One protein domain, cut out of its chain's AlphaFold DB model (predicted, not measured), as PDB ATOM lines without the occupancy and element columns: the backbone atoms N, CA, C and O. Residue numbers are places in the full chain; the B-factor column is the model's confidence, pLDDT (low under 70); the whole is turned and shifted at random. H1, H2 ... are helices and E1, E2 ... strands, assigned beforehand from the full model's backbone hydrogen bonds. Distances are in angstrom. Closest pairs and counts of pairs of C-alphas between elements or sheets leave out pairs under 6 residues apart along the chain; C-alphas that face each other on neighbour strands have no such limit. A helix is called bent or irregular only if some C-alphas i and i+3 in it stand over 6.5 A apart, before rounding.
ATOM      1  N   GLU A   3     109.576  38.118  55.314       83.25
ATOM      2  CA  GLU A   3     109.229  39.525  55.139       83.25
ATOM      3  C   GLU A   3     107.806  39.661  54.620       83.25
ATOM      4  O   GLU A   3     107.370  38.909  53.746       83.25
ATOM      5  N   PHE A   4     107.066  40.611  55.184       83.06
ATOM      6  CA  PHE A   4     105.716  40.907  54.741       83.06
ATOM      7  C   PHE A   4     105.336  42.342  55.084       83.06
ATOM      8  O   PHE A   4     105.386  42.735  56.250       83.06
ATOM      9  N   GLU A   5     104.951  43.108  54.062       83.00
ATOM     10  CA  GLU A   5     104.498  44.504  54.181       83.00
ATOM     11  C   GLU A   5     105.417  45.356  55.078       83.00
ATOM     12  O   GLU A   5     104.976  46.030  56.007       83.00
ATOM     13  N   GLY A   6     106.731  45.269  54.831       82.19
ATOM     14  CA  GLY A   6     107.747  46.057  55.538       82.19
ATOM     15  C   GLY A   6     108.066  45.592  56.965       82.19
ATOM     16  O   GLY A   6     108.812  46.268  57.672       82.19
ATOM     17  N   LYS A   7     107.524  44.452  57.417       86.88
ATOM     18  CA  LYS A   7     107.885  43.828  58.698       86.88
ATOM     19  C   LYS A   7     108.602  42.502  58.484       86.88
ATOM     20  O   LYS A   7     108.105  41.602  57.808       86.88
ATOM     21  N   THR A   8     109.747  42.365  59.140       87.50
ATOM     22  CA  THR A   8     110.489  41.109  59.222       87.50
ATOM     23  C   THR A   8     109.993  40.286  60.406       87.50
ATOM     24  O   THR A   8     109.988  40.748  61.547       87.50
ATOM     25  N   VAL A   9     109.615  39.036  60.146       87.06
ATOM     26  CA  VAL A   9     109.186  38.077  61.165       87.06
ATOM     27  C   VAL A   9     110.270  37.025  61.353       87.06
ATOM     28  O   VAL A   9     110.609  36.263  60.439       87.06
ATOM     29  N   ILE A  10     110.800  36.986  62.574       88.50
ATOM     30  CA  ILE A  10     111.771  35.994  63.032       88.50
ATOM     31  C   ILE A  10     111.075  35.146  64.105       88.50
ATOM     32  O   ILE A  10     110.631  35.706  65.115       88.50
ATOM     33  N   PRO A  11     110.923  33.822  63.905       89.19
ATOM     34  CA  PRO A  11     110.313  32.965  64.911       89.19
ATOM     35  C   PRO A  11     111.184  32.927  66.170       89.19
ATOM     36  O   PRO A  11     112.406  32.818  66.088       89.19
ATOM     37  N   LYS A  12     110.553  32.988  67.344       87.56
ATOM     38  CA  LYS A  12     111.228  32.826  68.642       87.56
ATOM     39  C   LYS A  12     110.830  31.470  69.211       87.56
ATOM     40  O   LYS A  12     109.638  31.206  69.343       87.56
ATOM     41  N   ASN A  13     111.799  30.605  69.511       88.94
ATOM     42  CA  ASN A  13     111.570  29.230  69.987       88.94
ATOM     43  C   ASN A  13     110.652  28.404  69.056       88.94
ATOM     44  O   ASN A  13     109.761  27.699  69.520       88.94
ATOM     45  N   GLY A  14     110.806  28.553  67.733       88.56
ATOM     46  CA  GLY A  14     109.958  27.875  66.738       88.56
ATOM     47  C   GLY A  14     108.523  28.416  66.632       88.56
ATOM     48  O   GLY A  14     107.707  27.859  65.902       88.56
ATOM     49  N   ILE A  15     108.200  29.504  67.339       92.75
ATOM     50  CA  ILE A  15     106.872  30.118  67.338       92.75
ATOM     51  C   ILE A  15     106.880  31.375  66.469       92.75
ATOM     52  O   ILE A  15     107.635  32.322  66.707       92.75
ATOM     53  N   TYR A  16     105.972  31.407  65.500       93.00
ATOM     54  CA  TYR A  16     105.687  32.558  64.656       93.00
ATOM     55  C   TYR A  16     104.551  33.379  65.274       93.00
ATOM     56  O   TYR A  16     103.540  32.832  65.724       93.00
ATOM     57  N   ARG A  17     104.708  34.704  65.289       92.06
ATOM     58  CA  ARG A  17     103.712  35.661  65.792       92.06
ATOM     59  C   ARG A  17     103.385  36.670  64.701       92.06
ATOM     60  O   ARG A  17     104.267  37.059  63.941       92.06
ATOM     61  N   CYS A  18     102.126  37.094  64.635       91.19
ATOM     62  CA  CYS A  18     101.708  38.122  63.687       91.19
ATOM     63  C   CYS A  18     102.335  39.472  64.078       91.19
ATOM     64  O   CYS A  18     102.128  39.911  65.213       91.19
ATOM     65  N   PRO A  19     103.061  40.154  63.171       91.56
ATOM     66  CA  PRO A  19     103.704  41.435  63.469       91.56
ATOM     67  C   PRO A  19     102.701  42.584  63.659       91.56
ATOM     68  O   PRO A  19     103.072  43.647  64.143       91.56
ATOM     69  N   PHE A  20     101.433  42.371  63.292       91.06
ATOM     70  CA  PHE A  20     100.357  43.363  63.387       91.06
ATOM     71  C   PHE A  20      99.425  43.143  64.587       91.06
ATOM     72  O   PHE A  20      98.398  43.809  64.684       91.06
ATOM     73  N   HIS A  21      99.740  42.198  65.484       87.56
ATOM     74  CA  HIS A  21      98.971  41.945  66.713       87.56
ATOM     75  C   HIS A  21      97.452  41.817  66.466       87.56
ATOM     76  O   HIS A  21      96.622  42.528  67.044       87.56
ATOM     77  N   CYS A  22      97.080  40.921  65.549       89.12
ATOM     78  CA  CYS A  22      95.716  40.770  65.040       89.12
ATOM     79  C   CYS A  22      94.730  40.040  65.972       89.12
ATOM     80  O   CYS A  22      93.605  39.785  65.556       89.12
ATOM     81  N   GLY A  23      95.130  39.674  67.192       85.94
ATOM     82  CA  GLY A  23      94.238  39.071  68.184       85.94
ATOM     83  C   GLY A  23      93.197  40.056  68.725       85.94
ATOM     84  O   GLY A  23      93.389  41.276  68.668       85.94
ATOM     85  N   ALA A  24      92.103  39.511  69.256       85.00
ATOM     86  CA  ALA A  24      91.066  40.280  69.934       85.00
ATOM     87  C   ALA A  24      91.608  40.928  71.219       85.00
ATOM     88  O   ALA A  24      92.460  40.358  71.907       85.00
ATOM     89  N   ASN A  25      91.104  42.118  71.550       84.56
ATOM     90  CA  ASN A  25      91.463  42.797  72.793       84.56
ATOM     91  C   ASN A  25      91.036  41.941  73.994       84.56
ATOM     92  O   ASN A  25      89.928  41.411  74.014       84.56
ATOM     93  N   GLY A  26      91.925  41.793  74.977       84.44
ATOM     94  CA  GLY A  26      91.684  40.964  76.164       84.44
ATOM     95  C   GLY A  26      91.979  39.469  75.992       84.44
ATOM     96  O   GLY A  26      91.916  38.739  76.976       84.44
ATOM     97  N   TYR A  27      92.359  39.006  74.793       86.94
ATOM     98  CA  TYR A  27      92.724  37.608  74.543       86.94
ATOM     99  C   TYR A  27      94.207  37.452  74.169       86.94
ATOM    100  O   TYR A  27      94.799  38.357  73.566       86.94
ATOM    101  N   PRO A  28      94.832  36.295  74.479       86.81
ATOM    102  CA  PRO A  28      96.180  35.990  74.019       86.81
ATOM    103  C   PRO A  28      96.293  36.074  72.495       86.81
ATOM    104  O   PRO A  28      95.418  35.627  71.753       86.81
ATOM    105  N   GLN A  29      97.401  36.638  72.018       88.81
ATOM    106  CA  GLN A  29      97.638  36.775  70.585       88.81
ATOM    107  C   GLN A  29      97.810  35.400  69.923       88.81
ATOM    108  O   GLN A  29      98.495  34.541  70.489       88.81
ATOM    109  N   PRO A  30      97.252  35.197  68.716       90.88
ATOM    110  CA  PRO A  30      97.414  33.946  67.995       90.88
ATOM    111  C   PRO A  30      98.894  33.691  67.687       90.88
ATOM    112  O   PRO A  30      99.661  34.605  67.363       90.88
ATOM    113  N   ILE A  31      99.282  32.424  67.803       93.81
ATOM    114  CA  ILE A  31     100.633  31.940  67.541       93.81
ATOM    115  C   ILE A  31     100.584  30.759  66.577       93.81
ATOM    116  O   ILE A  31      99.642  29.968  66.597       93.81
ATOM    117  N   TRP A  32     101.625  30.604  65.766       94.62
ATOM    118  CA  TRP A  32     101.745  29.494  64.826       94.62
ATOM    119  C   TRP A  32     103.031  28.726  65.101       94.62
ATOM    120  O   TRP A  32     104.100  29.318  65.205       94.62
ATOM    121  N   LYS A  33     102.924  27.398  65.214       93.44
ATOM    122  CA  LYS A  33     104.075  26.497  65.400       93.44
ATOM    123  C   LYS A  33     104.732  26.086  64.076       93.44
ATOM    124  O   LYS A  33     105.783  25.462  64.085       93.44
ATOM    125  N   THR A  34     104.103  26.399  62.941       93.38
ATOM    126  CA  THR A  34     104.589  26.037  61.603       93.38
ATOM    127  C   THR A  34     104.640  27.256  60.693       93.38
ATOM    128  O   THR A  34     103.731  28.093  60.693       93.38
ATOM    129  N   GLU A  35     105.676  27.320  59.856       92.19
ATOM    130  CA  GLU A  35     105.819  28.362  58.836       92.19
ATOM    131  C   GLU A  35     104.636  28.368  57.862       92.19
ATOM    132  O   GLU A  35     104.089  29.421  57.544       92.19
ATOM    133  N   THR A  36     104.183  27.190  57.429       92.88
ATOM    134  CA  THR A  36     103.060  27.049  56.492       92.88
ATOM    135  C   THR A  36     101.750  27.582  57.072       92.88
ATOM    136  O   THR A  36     100.930  28.137  56.340       92.88
ATOM    137  N   GLY A  37     101.514  27.403  58.377       91.62
ATOM    138  CA  GLY A  37     100.350  27.973  59.060       91.62
ATOM    139  C   GLY A  37     100.443  29.495  59.141       91.62
ATOM    140  O   GLY A  37      99.482  30.194  58.820       91.62
ATOM    141  N   PHE A  38     101.630  30.003  59.476       93.50
ATOM    142  CA  PHE A  38     101.898  31.433  59.532       93.50
ATOM    143  C   PHE A  38     101.729  32.116  58.163       93.50
ATOM    144  O   PHE A  38     100.974  33.081  58.045       93.50
ATOM    145  N   ARG A  39     102.333  31.575  57.096       91.50
ATOM    146  CA  ARG A  39     102.205  32.101  55.723       91.50
ATOM    147  C   ARG A  39     100.760  32.111  55.222       91.50
ATOM    148  O   ARG A  39     100.387  33.025  54.497       91.50
ATOM    149  N   ARG A  40      99.928  31.144  55.633       93.44
ATOM    150  CA  ARG A  40      98.485  31.124  55.318       93.44
ATOM    151  C   ARG A  40      97.698  32.228  56.028       93.44
ATOM    152  O   ARG A  40      96.702  32.700  55.482       93.44
ATOM    153  N   HIS A  41      98.120  32.632  57.226       92.56
ATOM    154  CA  HIS A  41      97.487  33.716  57.975       92.56
ATOM    155  C   HIS A  41      97.788  35.092  57.373       92.56
ATOM    156  O   HIS A  41      96.874  35.902  57.254       92.56
ATOM    157  N   MET A  42      99.034  35.350  56.968       90.62
ATOM    158  CA  MET A  42      99.487  36.675  56.516       90.62
ATOM    159  C   MET A  42      98.579  37.361  55.476       90.62
ATOM    160  O   MET A  42      98.179  38.498  55.730       90.62
ATOM    161  N   PRO A  43      98.149  36.716  54.370       89.81
ATOM    162  CA  PRO A  43      97.248  37.354  53.405       89.81
ATOM    163  C   PRO A  43      95.822  37.576  53.934       89.81
ATOM    164  O   PRO A  43      95.085  38.378  53.371       89.81
ATOM    165  N   LYS A  44      95.426  36.876  55.004       91.19
ATOM    166  CA  LYS A  44      94.095  36.942  55.631       91.19
ATOM    167  C   LYS A  44      94.090  37.743  56.936       91.19
ATOM    168  O   LYS A  44      93.090  37.740  57.650       91.19
ATOM    169  N   CYS A  45      95.208  38.365  57.302       91.38
ATOM    170  CA  CYS A  45      95.308  39.081  58.563       91.38
ATOM    171  C   CYS A  45      94.377  40.311  58.547       91.38
ATOM    172  O   CYS A  45      94.532  41.169  57.679       91.38
ATOM    173  N   PRO A  46      93.444  40.443  59.511       91.12
ATOM    174  CA  PRO A  46      92.483  41.547  59.528       91.12
ATOM    175  C   PRO A  46      93.134  42.903  59.832       91.12
ATOM    176  O   PRO A  46      92.590  43.939  59.478       91.12
ATOM    177  N   LYS A  47      94.311  42.907  60.475       91.25
ATOM    178  CA  LYS A  47      95.083  44.124  60.786       91.25
ATOM    179  C   LYS A  47      96.231  44.373  59.806       91.25
ATOM    180  O   LYS A  47      97.162  45.109  60.114       91.25
ATOM    181  N   ARG A  48      96.203  43.717  58.646       92.25
ATOM    182  CA  ARG A  48      97.210  43.904  57.607       92.25
ATOM    183  C   ARG A  48      97.122  45.328  57.034       92.25
ATOM    184  O   ARG A  48      96.029  45.699  56.605       92.25
TER     185      ARG A  48
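What this domain is: This is residues 3 to 48 of the 173 residues of an uncharacterized protein of viral metagenome (UniProt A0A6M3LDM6). With little regular structure, this domain is a long looped stretch, residues 10 to 34, that folds back on itself, with the short helix H1 on one side of it and the short strand E1 on the other. The 46 printed residues hold E1 and then H1, 13 residues in a mixed class. The whole is compact and rounded, with a radius of gyration of the C-alphas of 10.1 A and spans of 24 by 23 by 16 A.

How they stand to each other: Residues 3 to 4 pair antiparallel with residues 7 to 8 of E1, residues 7 to 9, which pairs with no named strand. Residues 16 to 17 pair antiparallel with residues 31 to 32. H1, residues 35 to 44, is apart from E1. In H1, 4 of 6 O i to N i+4 pairs are within hydrogen-bond range. H1 is irregular, but only just: C-alphas 40 and 43 are 6.6 A apart.

Where its parts are: E1 begins at C-alpha 7 (107.885, 43.828, 58.698). H1, 14.9 A long from first to last C-alpha, ends at C-alpha 44 (94.095, 36.942, 55.631).

The domain as a whole: The two farthest C-alphas, of Glu 3 and Gly 26, are 27.4 A apart. The link from E1 to H1 is long, 25 residues. The printed part has no cut, and no printed residue is under 70 in pLDDT.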